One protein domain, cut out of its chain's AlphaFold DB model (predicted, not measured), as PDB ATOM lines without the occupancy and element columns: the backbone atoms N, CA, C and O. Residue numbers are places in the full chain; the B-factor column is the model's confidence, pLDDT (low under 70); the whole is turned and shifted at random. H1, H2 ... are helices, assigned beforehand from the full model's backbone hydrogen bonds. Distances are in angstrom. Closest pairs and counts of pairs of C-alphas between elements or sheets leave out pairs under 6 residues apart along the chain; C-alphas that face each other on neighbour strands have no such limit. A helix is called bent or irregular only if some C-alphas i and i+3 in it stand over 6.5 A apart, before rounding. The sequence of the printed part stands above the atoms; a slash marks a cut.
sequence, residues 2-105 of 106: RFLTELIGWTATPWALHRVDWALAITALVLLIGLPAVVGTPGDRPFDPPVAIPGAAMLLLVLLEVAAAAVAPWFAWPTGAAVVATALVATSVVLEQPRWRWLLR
ATOM      1  N   ARG A   2     -28.410 -45.274  43.533       86.38
ATOM      2  CA  ARG A   2     -27.211 -45.775  44.228       86.38
ATOM      3  C   ARG A   2     -26.206 -46.529  43.344       86.38
ATOM      4  O   ARG A   2     -25.074 -46.095  43.236       86.38
ATOM      5  N   PHE A   3     -26.633 -47.582  42.644       90.31
ATOM      6  CA  PHE A   3     -25.725 -48.343  41.769       90.31
ATOM      7  C   PHE A   3     -25.076 -47.486  40.667       90.31
ATOM      8  O   PHE A   3     -23.908 -47.660  40.350       90.31
ATOM      9  N   LEU A   4     -25.818 -46.535  40.086       92.69
ATOM     10  CA  LEU A   4     -25.255 -45.620  39.088       92.69
ATOM     11  C   LEU A   4     -24.240 -44.667  39.726       92.69
ATOM     12  O   LEU A   4     -23.219 -44.381  39.118       92.69
ATOM     13  N   THR A   5     -24.513 -44.198  40.944       93.19
ATOM     14  CA  THR A   5     -23.581 -43.384  41.729       93.19
ATOM     15  C   THR A   5     -22.291 -44.149  42.033       93.19
ATOM     16  O   THR A   5     -21.218 -43.616  41.766       93.19
ATOM     17  N   GLU A   6     -22.387 -45.404  42.473       94.00
ATOM     18  CA  GLU A   6     -21.226 -46.277  42.705       94.00
ATOM     19  C   GLU A   6     -20.435 -46.494  41.404       94.00
ATOM     20  O   GLU A   6     -19.230 -46.262  41.347       94.00
ATOM     21  N   LEU A   7     -21.123 -46.808  40.298       94.75
ATOM     22  CA  LEU A   7     -20.486 -46.998  38.993       94.75
ATOM     23  C   LEU A   7     -19.755 -45.736  38.497       94.75
ATOM     24  O   LEU A   7     -18.662 -45.832  37.933       94.75
ATOM     25  N   ILE A   8     -20.333 -44.550  38.707       96.25
ATOM     26  CA  ILE A   8     -19.672 -43.271  38.417       96.25
ATOM     27  C   ILE A   8     -18.405 -43.133  39.272       96.25
ATOM     28  O   ILE A   8     -17.344 -42.810  38.736       96.25
ATOM     29  N   GLY A   9     -18.489 -43.419  40.574       94.44
ATOM     30  CA  GLY A   9     -17.344 -43.397  41.485       94.44
ATOM     31  C   GLY A   9     -16.221 -44.333  41.031       94.44
ATOM     32  O   GLY A   9     -15.070 -43.905  40.914       94.44
ATOM     33  N   TRP A  10     -16.549 -45.579  40.689       96.44
ATOM     34  CA  TRP A  10     -15.588 -46.610  40.278       96.44
ATOM     35  C   TRP A  10     -14.913 -46.332  38.936       96.44
ATOM     36  O   TRP A  10     -13.831 -46.852  38.679       96.44
ATOM     37  N   THR A  11     -15.528 -45.525  38.075       96.44
ATOM     38  CA  THR A  11     -14.992 -45.209  36.744       96.44
ATOM     39  C   THR A  11     -14.252 -43.876  36.732       96.44
ATOM     40  O   THR A  11     -13.103 -43.809  36.301       96.44
ATOM     41  N   ALA A  12     -14.866 -42.812  37.248       96.50
ATOM     42  CA  ALA A  12     -14.291 -41.475  37.197       96.50
ATOM     43  C   ALA A  12     -13.088 -41.313  38.140       96.50
ATOM     44  O   ALA A  12     -12.103 -40.678  37.762       96.50
ATOM     45  N   THR A  13     -13.134 -41.897  39.341       96.94
ATOM     46  CA  THR A  13     -12.067 -41.748  40.350       96.94
ATOM     47  C   THR A  13     -10.715 -42.288  39.887       96.94
ATOM     48  O   THR A  13      -9.750 -41.522  39.903       96.94
ATOM     49  N   PRO A  14     -10.586 -43.549  39.422       95.88
ATOM     50  CA  PRO A  14      -9.298 -44.035  38.941       95.88
ATOM     51  C   PRO A  14      -8.818 -43.281  37.699       95.88
ATOM     52  O   PRO A  14      -7.623 -43.053  37.575       95.88
ATOM     53  N   TRP A  15      -9.706 -42.835  36.803       96.56
ATOM     54  CA  TRP A  15      -9.298 -42.043  35.633       96.56
ATOM     55  C   TRP A  15      -8.776 -40.658  36.015       96.56
ATOM     56  O   TRP A  15      -7.811 -40.182  35.416       96.56
ATOM     57  N   ALA A  16      -9.388 -40.020  37.014       95.69
ATOM     58  CA  ALA A  16      -8.904 -38.761  37.565       95.69
ATOM     59  C   ALA A  16      -7.533 -38.947  38.235       95.69
ATOM     60  O   ALA A  16      -6.609 -38.182  37.964       95.69
ATOM     61  N   LEU A  17      -7.378 -39.991  39.056       96.00
ATOM     62  CA  LEU A  17      -6.149 -40.253  39.809       96.00
ATOM     63  C   LEU A  17      -5.002 -40.788  38.948       96.00
ATOM     64  O   LEU A  17      -3.853 -40.462  39.226       96.00
ATOM     65  N   HIS A  18      -5.285 -41.529  37.875       95.50
ATOM     66  CA  HIS A  18      -4.258 -42.055  36.970       95.50
ATOM     67  C   HIS A  18      -3.431 -40.946  36.303       95.50
ATOM     68  O   HIS A  18      -2.282 -41.168  35.936       95.50
ATOM     69  N   ARG A  19      -3.989 -39.732  36.185       92.62
ATOM     70  CA  ARG A  19      -3.260 -38.552  35.690       92.62
ATOM     71  C   ARG A  19      -2.211 -38.027  36.675       92.62
ATOM     72  O   ARG A  19      -1.358 -37.246  36.267       92.62
ATOM     73  N   VAL A  20      -2.304 -38.416  37.946       94.25
ATOM     74  CA  VAL A  20      -1.367 -38.048  39.016       94.25
ATOM     75  C   VAL A  20      -0.406 -39.204  39.282       94.25
ATOM     76  O   VAL A  20       0.804 -39.015  39.218       94.25
ATOM     77  N   ASP A  21      -0.944 -40.397  39.556       95.12
ATOM     78  CA  ASP A  21      -0.181 -41.619  39.820       95.12
ATOM     79  C   ASP A  21      -1.037 -42.862  39.517       95.12
ATOM     80  O   ASP A  21      -2.194 -42.980  39.935       95.12
ATOM     81  N   TRP A  22      -0.463 -43.832  38.805       96.44
ATOM     82  CA  TRP A  22      -1.129 -45.095  38.501       96.44
ATOM     83  C   TRP A  22      -1.382 -45.934  39.758       96.44
ATOM     84  O   TRP A  22      -2.402 -46.624  39.821       96.44
ATOM     85  N   ALA A  23      -0.509 -45.851  40.769       96.81
ATOM     86  CA  ALA A  23      -0.689 -46.578  42.019       96.81
ATOM     87  C   ALA A  23      -1.949 -46.089  42.752       96.81
ATOM     88  O   ALA A  23      -2.760 -46.906  43.186       96.81
ATOM     89  N   LEU A  24      -2.185 -44.770  42.784       94.94
ATOM     90  CA  LEU A  24      -3.396 -44.175  43.362       94.94
ATOM     91  C   LEU A  24      -4.674 -44.647  42.664       94.94
ATOM     92  O   LEU A  24      -5.682 -44.878  43.330       94.94
ATOM     93  N   ALA A  25      -4.646 -44.823  41.341       94.62
ATOM     94  CA  ALA A  25      -5.797 -45.340  40.604       94.62
ATOM     95  C   ALA A  25      -6.153 -46.775  41.032       94.62
ATOM     96  O   ALA A  25      -7.327 -47.080  41.252       94.62
ATOM     97  N   ILE A  26      -5.149 -47.641  41.214       96.75
ATOM     98  CA  ILE A  26      -5.357 -49.007  41.717       96.75
ATOM     99  C   ILE A  26      -5.861 -48.971  43.158       96.75
ATOM    100  O   ILE A  26      -6.835 -49.649  43.485       96.75
ATOM    101  N   THR A  27      -5.241 -48.160  44.019       96.12
ATOM    102  CA  THR A  27      -5.674 -48.008  45.412       96.12
ATOM    103  C   THR A  27      -7.127 -47.549  45.492       96.12
ATOM    104  O   THR A  27      -7.890 -48.101  46.279       96.12
ATOM    105  N   ALA A  28      -7.546 -46.603  44.651       95.12
ATOM    106  CA  ALA A  28      -8.929 -46.145  44.609       95.12
ATOM    107  C   ALA A  28      -9.903 -47.254  44.198       95.12
ATOM    108  O   ALA A  28     -10.949 -47.388  44.824       95.12
ATOM    109  N   LEU A  29      -9.560 -48.083  43.207       95.25
ATOM    110  CA  LEU A  29     -10.385 -49.238  42.836       95.25
ATOM    111  C   LEU A  29     -10.524 -50.230  43.995       95.25
ATOM    112  O   LEU A  29     -11.630 -50.663  44.310       95.25
ATOM    113  N   VAL A  30      -9.416 -50.557  44.663       95.81
ATOM    114  CA  VAL A  30      -9.425 -51.467  45.820       95.81
ATOM    115  C   VAL A  30     -10.267 -50.896  46.961       95.81
ATOM    116  O   VAL A  30     -11.048 -51.628  47.564       95.81
ATOM    117  N   LEU A  31     -10.144 -49.602  47.254       94.62
ATOM    118  CA  LEU A  31     -10.872 -48.966  48.350       94.62
ATOM    119  C   LEU A  31     -12.355 -48.770  48.044       94.62
ATOM    120  O   LEU A  31     -13.173 -49.039  48.910       94.62
ATOM    121  N   LEU A  32     -12.719 -48.316  46.846       94.06
ATOM    122  CA  LEU A  32     -14.119 -48.042  46.517       94.06
ATOM    123  C   LEU A  32     -14.907 -49.328  46.245       94.06
ATOM    124  O   LEU A  32     -16.064 -49.420  46.616       94.06
ATOM    125  N   ILE A  33     -14.282 -50.358  45.671       94.00
ATOM    126  CA  ILE A  33     -14.981 -51.614  45.351       94.00
ATOM    127  C   ILE A  33     -14.755 -52.656  46.446       94.00
ATOM    128  O   ILE A  33     -15.693 -53.270  46.955       94.00
ATOM    129  N   GLY A  34     -13.491 -52.885  46.799       93.19
ATOM    130  CA  GLY A  34     -13.096 -53.984  47.676       93.19
ATOM    131  C   GLY A  34     -13.518 -53.767  49.123       93.19
ATOM    132  O   GLY A  34     -14.029 -54.695  49.749       93.19
ATOM    133  N   LEU A  35     -13.354 -52.551  49.654       93.00
ATOM    134  CA  LEU A  35     -13.680 -52.284  51.054       93.00
ATOM    135  C   LEU A  35     -15.182 -52.478  51.342       93.00
ATOM    136  O   LEU A  35     -15.489 -53.272  52.233       93.00
ATOM    137  N   PRO A  36     -16.135 -51.889  50.586       89.94
ATOM    138  CA  PRO A  36     -17.565 -52.120  50.814       89.94
ATOM    139  C   PRO A  36     -18.011 -53.559  50.519       89.94
ATOM    140  O   PRO A  36     -19.028 -54.015  51.048       89.94
ATOM    141  N   ALA A  37     -17.264 -54.300  49.695       90.38
ATOM    142  CA  ALA A  37     -17.561 -55.705  49.438       90.38
ATOM    143  C   ALA A  37     -17.358 -56.569  50.694       90.38
ATOM    144  O   ALA A  37     -18.172 -57.459  50.956       90.38
ATOM    145  N   VAL A  38     -16.320 -56.281  51.489       93.12
ATOM    146  CA  VAL A  38     -15.955 -57.086  52.668       93.12
ATOM    147  C   VAL A  38     -16.562 -56.582  53.976       93.12
ATOM    148  O   VAL A  38     -16.772 -57.389  54.879       93.12
ATOM    149  N   VAL A  39     -16.881 -55.287  54.090       93.19
ATOM    150  CA  VAL A  39     -17.472 -54.713  55.311       93.19
ATOM    151  C   VAL A  39     -18.964 -54.426  55.168       93.19
ATOM    152  O   VAL A  39     -19.449 -54.081  54.091       93.19
ATOM    153  N   GLY A  40     -19.724 -54.510  56.254       91.69
ATOM    154  CA  GLY A  40     -21.118 -54.069  56.251       91.69
ATOM    155  C   GLY A  40     -21.747 -54.013  57.632       91.69
ATOM    156  O   GLY A  40     -21.182 -54.497  58.608       91.69
ATOM    157  N   THR A  41     -22.943 -53.443  57.705       92.06
ATOM    158  CA  THR A  41     -23.748 -53.427  58.929       92.06
ATOM    159  C   THR A  41     -24.657 -54.661  58.961       92.06
ATOM    160  O   THR A  41     -25.329 -54.927  57.958       92.06
ATOM    161  N   PRO A  42     -24.695 -55.432  60.064       87.31
ATOM    162  CA  PRO A  42     -25.605 -56.569  60.195       87.31
ATOM    163  C   PRO A  42     -27.061 -56.168  59.918       87.31
ATOM    164  O   PRO A  42     -27.520 -55.122  60.371       87.31
ATOM    165  N   GLY A  43     -27.779 -56.983  59.143       84.38
ATOM    166  CA  GLY A  43     -29.164 -56.703  58.746       84.38
ATOM    167  C   GLY A  43     -29.348 -55.685  57.608       84.38
ATOM    168  O   GLY A  43     -30.476 -55.513  57.152       84.38
ATOM    169  N   ASP A  44     -28.284 -55.048  57.095       84.12
ATOM    170  CA  ASP A  44     -28.364 -54.161  55.912       84.12
ATOM    171  C   ASP A  44     -28.565 -54.955  54.604       84.12
ATOM    172  O   ASP A  44     -29.053 -54.425  53.607       84.12
ATOM    173  N   ARG A  45     -28.197 -56.243  54.589       81.12
ATOM    174  CA  ARG A  45     -28.335 -57.146  53.434       81.12
ATOM    175  C   ARG A  45     -28.748 -58.561  53.874       81.12
ATOM    176  O   ARG A  45     -28.542 -58.904  55.034       81.12
ATOM    177  N   PRO A  46     -29.318 -59.387  52.966       81.94
ATOM    178  CA  PRO A  46     -29.839 -60.720  53.306       81.94
ATOM    179  C   PRO A  46     -28.800 -61.687  53.884       81.94
ATOM    180  O   PRO A  46     -29.167 -62.643  54.559       81.94
ATOM    181  N   PHE A  47     -27.521 -61.450  53.590       83.56
ATOM    182  CA  PHE A  47     -26.393 -62.221  54.096       83.56
ATOM    183  C   PHE A  47     -25.531 -61.335  54.981       83.56
ATOM    184  O   PHE A  47     -25.303 -60.164  54.651       83.56
ATOM    185  N   ASP A  48     -25.016 -61.920  56.059       81.50
ATOM    186  CA  ASP A  48     -24.095 -61.218  56.935       81.50
ATOM    187  C   ASP A  48     -22.793 -60.869  56.196       81.50
ATOM    188  O   ASP A  48     -22.273 -61.672  55.409       81.50
ATOM    189  N   PRO A  49     -22.268 -59.651  56.405       87.44
ATOM    190  CA  PRO A  49     -21.016 -59.233  55.798       87.44
ATOM    191  C   PRO A  49     -19.838 -60.024  56.391       87.44
ATOM    192  O   PRO A  49     -19.869 -60.360  57.576       87.44
ATOM    193  N   PRO A  50     -18.756 -60.254  55.621       90.69
ATOM    194  CA  PRO A  50     -17.539 -60.884  56.140       90.69
ATOM    195  C   PRO A  50     -16.968 -60.175  57.376       90.69
ATOM    196  O   PRO A  50     -16.464 -60.824  58.289       90.69
ATOM    197  N   VAL A  51     -17.057 -58.842  57.406       93.62
ATOM    198  CA  VAL A  51     -16.650 -58.006  58.537       93.62
ATOM    199  C   VAL A  51     -17.801 -57.076  58.919       93.62
ATOM    200  O   VAL A  51     -18.179 -56.180  58.162       93.62
ATOM    201  N   ALA A  52     -18.352 -57.275  60.113       93.38
ATOM    202  CA  ALA A  52     -19.396 -56.416  60.655       93.38
ATOM    203  C   ALA A  52     -18.815 -55.087  61.163       93.38
ATOM    204  O   ALA A  52     -17.838 -55.076  61.913       93.38
ATOM    205  N   ILE A  53     -19.438 -53.970  60.785       94.69
ATOM    206  CA  ILE A  53     -19.090 -52.625  61.254       94.69
ATOM    207  C   ILE A  53     -20.340 -51.849  61.708       94.69
ATOM    208  O   ILE A  53     -21.430 -52.082  61.172       94.69
ATOM    209  N   PRO A  54     -20.203 -50.902  62.660       94.44
ATOM    210  CA  PRO A  54     -21.310 -50.047  63.096       94.44
ATOM    211  C   PRO A  54     -21.915 -49.249  61.939       94.44
ATOM    212  O   PRO A  54     -21.196 -48.858  61.010       94.44
ATOM    213  N   GLY A  55     -23.209 -48.935  62.005       93.06
ATOM    214  CA  GLY A  55     -23.898 -48.234  60.923       93.06
ATOM    215  C   GLY A  55     -23.334 -46.838  60.650       93.06
ATOM    216  O   GLY A  55     -23.220 -46.436  59.493       93.06
ATOM    217  N   ALA A  56     -22.846 -46.136  61.677       94.06
ATOM    218  CA  ALA A  56     -22.131 -44.868  61.503       94.06
ATOM    219  C   ALA A  56     -20.853 -45.010  60.649       94.06
ATOM    220  O   ALA A  56     -20.596 -44.172  59.786       94.06
ATOM    221  N   ALA A  57     -20.073 -46.081  60.842       94.56
ATOM    222  CA  ALA A  57     -18.878 -46.344  60.038       94.56
ATOM    223  C   ALA A  57     -19.248 -46.698  58.589       94.56
ATOM    224  O   ALA A  57     -18.611 -46.221  57.650       94.56
ATOM    225  N   MET A  58     -20.324 -47.465  58.400       94.62
ATOM    226  CA  MET A  58     -20.858 -47.757  57.069       94.62
ATOM    227  C   MET A  58     -21.343 -46.487  56.358       94.62
ATOM    228  O   MET A  58     -21.097 -46.309  55.167       94.62
ATOM    229  N   LEU A  59     -21.980 -45.563  57.082       94.88
ATOM    230  CA  LEU A  59     -22.407 -44.286  56.519       94.88
ATOM    231  C   LEU A  59     -21.213 -43.454  56.032       94.88
ATOM    232  O   LEU A  59     -21.303 -42.856  54.965       94.88
ATOM    233  N   LEU A  60     -20.085 -43.450  56.749       95.56
ATOM    234  CA  LEU A  60     -18.868 -42.767  56.291       95.56
ATOM    235  C   LEU A  60     -18.350 -43.333  54.963       95.56
ATOM    236  O   LEU A  60     -17.953 -42.563  54.091       95.56
ATOM    237  N   LEU A  61     -18.404 -44.655  54.777       94.38
ATOM    238  CA  LEU A  61     -18.033 -45.291  53.507       94.38
ATOM    239  C   LEU A  61     -18.984 -44.902  52.374       94.38
ATOM    240  O   LEU A  61     -18.534 -44.588  51.275       94.38
ATOM    241  N   VAL A  62     -20.290 -44.854  52.647       94.25
ATOM    242  CA  VAL A  62     -21.284 -44.381  51.673       94.25
ATOM    243  C   VAL A  62     -21.033 -42.918  51.298       94.25
ATOM    244  O   VAL A  62     -21.108 -42.561  50.127       94.25
ATOM    245  N   LEU A  63     -20.696 -42.064  52.265       95.94
ATOM    246  CA  LEU A  63     -20.376 -40.662  52.000       95.94
ATOM    247  C   LEU A  63     -19.081 -40.504  51.195       95.94
ATOM    248  O   LEU A  63     -19.015 -39.622  50.340       95.94
ATOM    249  N   LEU A  64     -18.083 -41.361  51.423       95.50
ATOM    250  CA  LEU A  64     -16.858 -41.402  50.623       95.50
ATOM    251  C   LEU A  64     -17.160 -41.743  49.155       95.50
ATOM    252  O   LEU A  64     -16.707 -41.032  48.261       95.50
ATOM    253  N   GLU A  65     -17.959 -42.784  48.916       95.12
ATOM    254  CA  GLU A  65     -18.464 -43.183  47.592       95.12
ATOM    255  C   GLU A  65     -19.211 -42.033  46.898       95.12
ATOM    256  O   GLU A  65     -18.887 -41.639  45.775       95.12
ATOM    257  N   VAL A  66     -20.163 -41.417  47.604       96.31
ATOM    258  CA  VAL A  66     -20.945 -40.273  47.114       96.31
ATOM    259  C   VAL A  66     -20.046 -39.087  46.756       96.31
ATOM    260  O   VAL A  66     -20.229 -38.475  45.702       96.31
ATOM    261  N   ALA A  67     -19.064 -38.763  47.599       96.94
ATOM    262  CA  ALA A  67     -18.127 -37.674  47.343       96.94
ATOM    263  C   ALA A  67     -17.244 -37.964  46.123       96.94
ATOM    264  O   ALA A  67     -17.075 -37.096  45.265       96.94
ATOM    265  N   ALA A  68     -16.733 -39.192  46.003       96.75
ATOM    266  CA  ALA A  68     -15.945 -39.619  44.852       96.75
ATOM    267  C   ALA A  68     -16.749 -39.479  43.548       96.75
ATOM    268  O   ALA A  68     -16.282 -38.857  42.590       96.75
ATOM    269  N   ALA A  69     -17.995 -39.955  43.543       96.88
ATOM    270  CA  ALA A  69     -18.894 -39.864  42.398       96.88
ATOM    271  C   ALA A  69     -19.327 -38.426  42.057       96.88
ATOM    272  O   ALA A  69     -19.590 -38.129  40.894       96.88
ATOM    273  N   ALA A  70     -19.397 -37.520  43.038       97.38
ATOM    274  CA  ALA A  70     -19.724 -36.111  42.806       97.38
ATOM    275  C   ALA A  70     -18.545 -35.311  42.234       97.38
ATOM    276  O   ALA A  70     -18.753 -34.382  41.457       97.38
ATOM    277  N   VAL A  71     -17.317 -35.642  42.642       98.00
ATOM    278  CA  VAL A  71     -16.130 -34.810  42.404       98.00
ATOM    279  C   VAL A  71     -15.300 -35.322  41.230       98.00
ATOM    280  O   VAL A  71     -14.953 -34.546  40.342       98.00
ATOM    281  N   ALA A  72     -14.998 -36.622  41.178       97.06
ATOM    282  CA  ALA A  72     -14.085 -37.179  40.181       97.06
ATOM    283  C   ALA A  72     -14.506 -36.954  38.711       97.06
ATOM    284  O   ALA A  72     -13.622 -36.686  37.888       97.06
ATOM    285  N   PRO A  73     -15.807 -36.983  38.340       98.19
ATOM    286  CA  PRO A  73     -16.227 -36.722  36.962       98.19
ATOM    287  C   PRO A  73     -15.787 -35.360  36.424       98.19
ATOM    288  O   PRO A  73     -15.488 -35.255  35.240       98.19
ATOM    289  N   TRP A  74     -15.677 -34.336  37.274       97.88
ATOM    290  CA  TRP A  74     -15.222 -33.001  36.866       97.88
ATOM    291  C   TRP A  74     -13.764 -32.971  36.412       97.88
ATOM    292  O   TRP A  74     -13.365 -32.087  35.659       97.88
ATOM    293  N   PHE A  75     -12.973 -33.950  36.847       97.12
ATOM    294  CA  PHE A  75     -11.578 -34.092  36.456       97.12
ATOM    295  C   PHE A  75     -11.407 -35.111  35.331       97.12
ATOM    296  O   PHE A  75     -10.494 -34.973  34.521       97.12
ATOM    297  N   ALA A  76     -12.269 -36.127  35.252       96.56
ATOM    298  CA  ALA A  76     -12.123 -37.224  34.301       96.56
ATOM    299  C   ALA A  76     -12.920 -37.045  32.997       96.56
ATOM    300  O   ALA A  76     -12.476 -37.537  31.959       96.56
ATOM    301  N   TRP A  77     -14.079 -36.382  33.029       97.19
ATOM    302  CA  TRP A  77     -15.078 -36.391  31.952       97.19
ATOM    303  C   TRP A  77     -15.376 -34.988  31.397       97.19
ATOM    304  O   TRP A  77     -15.032 -33.983  32.019       97.19
ATOM    305  N   PRO A  78     -16.050 -34.885  30.233       97.00
ATOM    306  CA  PRO A  78     -16.585 -33.616  29.752       97.00
ATOM    307  C   PRO A  78     -17.601 -33.011  30.730       97.00
ATOM    308  O   PRO A  78     -18.404 -33.729  31.329       97.00
ATOM    309  N   THR A  79     -17.645 -31.678  30.810       97.25
ATOM    310  CA  THR A  79     -18.493 -30.919  31.747       97.25
ATOM    311  C   THR A  79     -19.962 -31.350  31.738       97.25
ATOM    312  O   THR A  79     -20.561 -31.507  32.796       97.25
ATOM    313  N   GLY A  80     -20.546 -31.600  30.560       96.38
ATOM    314  CA  GLY A  80     -21.940 -32.050  30.455       96.38
ATOM    315  C   GLY A  80     -22.200 -33.387  31.164       96.38
ATOM    316  O   GLY A  80     -23.197 -33.530  31.866       96.38
ATOM    317  N   ALA A  81     -21.273 -34.342  31.049       96.38
ATOM    318  CA  ALA A  81     -21.367 -35.625  31.743       96.38
ATOM    319  C   ALA A  81     -21.179 -35.465  33.262       96.38
ATOM    320  O   ALA A  81     -21.893 -36.101  34.034       96.38
ATOM    321  N   ALA A  82     -20.279 -34.575  33.696       96.75
ATOM    322  CA  ALA A  82     -20.071 -34.276  35.114       96.75
ATOM    323  C   ALA A  82     -21.306 -33.628  35.773       96.75
ATOM    324  O   ALA A  82     -21.658 -33.967  36.905       96.75
ATOM    325  N   VAL A  83     -22.022 -32.758  35.051       98.00
ATOM    326  CA  VAL A  83     -23.298 -32.182  35.513       98.00
ATOM    327  C   VAL A  83     -24.351 -33.273  35.714       98.00
ATOM    328  O   VAL A  83     -24.981 -33.328  36.770       98.00
ATOM    329  N   VAL A  84     -24.515 -34.176  34.740       97.25
ATOM    330  CA  VAL A  84     -25.461 -35.300  34.852       97.25
ATOM    331  C   VAL A  84     -25.085 -36.218  36.016       97.25
ATOM    332  O   VAL A  84     -25.952 -36.585  36.807       97.25
ATOM    333  N   ALA A  85     -23.798 -36.541  36.170       97.31
ATOM    334  CA  ALA A  85     -23.303 -37.330  37.293       97.31
ATOM    335  C   ALA A  85     -23.648 -36.676  38.639       97.31
ATOM    336  O   ALA A  85     -24.218 -37.327  39.512       97.31
ATOM    337  N   THR A  86     -23.408 -35.372  38.774       97.50
ATOM    338  CA  THR A  86     -23.732 -34.609  39.988       97.50
ATOM    339  C   THR A  86     -25.236 -34.636  40.290       97.50
ATOM    340  O   THR A  86     -25.632 -34.840  41.436       97.50
ATOM    341  N   ALA A  87     -26.094 -34.501  39.271       97.38
ATOM    342  CA  ALA A  87     -27.546 -34.579  39.438       97.38
ATOM    343  C   ALA A  87     -28.015 -35.976  39.894       97.38
ATOM    344  O   ALA A  87     -28.872 -36.094  40.776       97.38
ATOM    345  N   LEU A  88     -27.430 -37.043  39.339       96.62
ATOM    346  CA  LEU A  88     -27.709 -38.421  39.758       96.62
ATOM    347  C   LEU A  88     -27.263 -38.670  41.200       96.62
ATOM    348  O   LEU A  88     -28.014 -39.265  41.973       96.62
ATOM    349  N   VAL A  89     -26.082 -38.171  41.577       97.19
ATOM    350  CA  VAL A  89     -25.573 -38.244  42.951       97.19
ATOM    351  C   VAL A  89     -26.519 -37.528  43.910       97.19
ATOM    352  O   VAL A  89     -26.955 -38.133  44.887       97.19
ATOM    353  N   ALA A  90     -26.912 -36.286  43.611       97.00
ATOM    354  CA  ALA A  90     -27.865 -35.535  44.427       97.00
ATOM    355  C   ALA A  90     -29.193 -36.294  44.593       97.00
ATOM    356  O   ALA A  90     -29.737 -36.381  45.694       97.00
ATOM    357  N   THR A  91     -29.677 -36.922  43.518       96.75
ATOM    358  CA  THR A  91     -30.875 -37.768  43.567       96.75
ATOM    359  C   THR A  91     -30.665 -38.997  44.460       96.75
ATOM    360  O   THR A  91     -31.547 -39.321  45.253       96.75
ATOM    361  N   SER A  92     -29.507 -39.670  44.394       96.06
ATOM    362  CA  SER A  92     -29.198 -40.799  45.287       96.06
ATOM    363  C   SER A  92     -29.204 -40.371  46.752       96.06
ATOM    364  O   SER A  92     -29.874 -41.003  47.563       96.06
ATOM    365  N   VAL A  93     -28.559 -39.245  47.076       96.19
ATOM    366  CA  VAL A  93     -28.499 -38.696  48.441       96.19
ATOM    367  C   VAL A  93     -29.892 -38.473  49.026       96.19
ATOM    368  O   VAL A  93     -30.124 -38.786  50.193       96.19
ATOM    369  N   VAL A  94     -30.833 -37.952  48.233       96.81
ATOM    370  CA  VAL A  94     -32.222 -37.741  48.674       96.81
ATOM    371  C   VAL A  94     -32.935 -39.073  48.913       96.81
ATOM    372  O   VAL A  94     -33.596 -39.246  49.938       96.81
ATOM    373  N   LEU A  95     -32.791 -40.027  47.992       95.12
ATOM    374  CA  LEU A  95     -33.470 -41.324  48.075       95.12
ATOM    375  C   LEU A  95     -32.921 -42.217  49.196       95.12
ATOM    376  O   LEU A  95     -33.657 -43.039  49.737       95.12
ATOM    377  N   GLU A  96     -31.654 -42.053  49.572       94.19
ATOM    378  CA  GLU A  96     -31.002 -42.878  50.592       94.19
ATOM    379  C   GLU A  96     -31.163 -42.352  52.028       94.19
ATOM    380  O   GLU A  96     -30.827 -43.065  52.977       94.19
ATOM    381  N   GLN A  97     -31.760 -41.167  52.226       94.69
ATOM    382  CA  GLN A  97     -31.996 -40.581  53.556       94.69
ATOM    383  C   GLN A  97     -32.644 -41.545  54.572       94.69
ATOM    384  O   GLN A  97     -32.194 -41.574  55.722       94.69
ATOM    385  N   PRO A  98     -33.675 -42.349  54.225       93.69
ATOM    386  CA  PRO A  98     -34.275 -43.281  55.182       93.69
ATOM    387  C   PRO A  98     -33.287 -44.347  55.667       93.69
ATOM    388  O   PRO A  98     -33.230 -44.630  56.863       93.69
ATOM    389  N   ARG A  99     -32.463 -44.887  54.760       92.81
ATOM    390  CA  ARG A  99     -31.428 -45.878  55.085       92.81
ATOM    391  C   ARG A  99     -30.329 -45.262  55.944       92.81
ATOM    392  O   ARG A  99     -29.920 -45.869  56.925       92.81
ATOM    393  N   TRP A 100     -29.900 -44.037  55.643       94.44
ATOM    394  CA  TRP A 100     -28.889 -43.338  56.444       94.44
ATOM    395  C   TRP A 100     -29.361 -43.106  57.882       94.44
ATOM    396  O   TRP A 100     -28.605 -43.307  58.829       94.44
ATOM    397  N   ARG A 101     -30.640 -42.759  58.069       94.56
ATOM    398  CA  ARG A 101     -31.245 -42.634  59.405       94.56
ATOM    399  C   ARG A 101     -31.324 -43.967  60.142       94.56
ATOM    400  O   ARG A 101     -31.208 -43.972  61.362       94.56
ATOM    401  N   TRP A 102     -31.545 -45.074  59.432       92.62
ATOM    402  CA  TRP A 102     -31.511 -46.412  60.023       92.62
ATOM    403  C   TRP A 102     -30.091 -46.795  60.467       92.62
ATOM    404  O   TRP A 102     -29.924 -47.218  61.608       92.62
ATOM    405  N   LEU A 103     -29.082 -46.543  59.624       91.75
ATOM    406  CA  LEU A 103     -27.665 -46.782  59.929       91.75
ATOM    407  C   LEU A 103     -27.173 -45.969  61.131       91.75
ATOM    408  O   LEU A 103     -26.376 -46.450  61.913       91.75
ATOM    409  N   LEU A 104     -27.651 -44.741  61.325       93.25
ATOM    410  CA  LEU A 104     -27.267 -43.943  62.498       93.25
ATOM    411  C   LEU A 104     -27.856 -44.457  63.819       93.25
ATOM    412  O   LEU A 104     -27.468 -43.981  64.883       93.25
ATOM    413  N   ARG A 105     -28.821 -45.380  63.763       91.00
ATOM    414  CA  ARG A 105     -29.484 -45.956  64.941       91.00
ATOM    415  C   ARG A 105     -28.954 -47.345  65.320       91.00
ATOM    416  O   ARG A 105     -29.388 -47.850  66.351       91.00
TER     417      ARG A 105
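AT A GLANCE: This is residues 2 to 105 of the 106 residues of an uncharacterized protein of Streptomyces nodosus (UniProt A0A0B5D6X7). What does one see first? Two long helices, H3 and H5, stand side by side and run opposite ways; H1 crosses this pair steeply, and H2 folds back on H1 as a helical hairpin. The short H4 lies at the turn between H3 and H5, and the loop of residues 39 to 54 leads from H2 to H3. What is it built of? The printed part has 104 residues with five named helices, H1 to H5 in order, and no named strand; its class is all helix. How large is it? It is compact, with a radius of gyration of the C-alphas of 14.2 A and spans of 39 by 30 by 19 A.

HOW THE PARTS SIT: Which helix is the hub? H1, residues 2 to 18, touches four others. It touches H2, residues 22 to 38, opposite ways at a shallow tilt of 24 degrees, a hairpin whose closest C-alphas, those of Pro 14 and Ala 25, are 4.1 A apart. How does H1 meet the long pair? It touches residues 65 to 70 alone of H3, residues 55 to 71, the same way at a steep tilt of 61 degrees, the closest C-alphas being Gly 9 and Ala 69, 4.0 A apart. Residues 2 to 8 alone of H1 touch residues 85 to 96 of H5, residues 79 to 103, at a steep tilt of 53 degrees, opposite ways, the closest C-alphas being Arg 2 and Ser 92, 5.5 A apart. How do the others stand? H3 and H5 touch at a shallow tilt of 10 degrees, opposite ways, with the closest C-alphas, those of Gly 55 and Leu 103, 4.2 A apart. H4, residues 73 to 76, touches H1, with the closest C-alphas, Ala 16 and Ala 76, 4.8 A apart; H2 is apart from H4 and H5. What of the backbones? Every O i to N i+4 pair is within hydrogen-bond range in H3, against 11 of 13 in H1, 11 of 13 in H2 and 18 of 21 in H5; H4 is too short for such a pair.

IN THESE COORDINATES: Where do the helices begin and end? H1 begins at C-alpha 2, (-27.211, -45.775, 44.228), and is 24.4 A long; H2 is 23.8 A and H3 24.2 A. H5, 33.6 A, ends at C-alpha 103, (-27.665, -46.782, 59.929). Is H5 even? H5 is irregular, with C-alphas 95 and 98 7.4 A apart, and has a kink of 53 degrees near residue 97.

THE WHOLE: How far does it reach? The two C-alphas farthest apart, those of Arg 19 and Arg 105, are 40.0 A apart. Is it unbroken and sure? The printed part has no cut, the link from H2 to H3 is long, and no printed residue is under 70 in pLDDT.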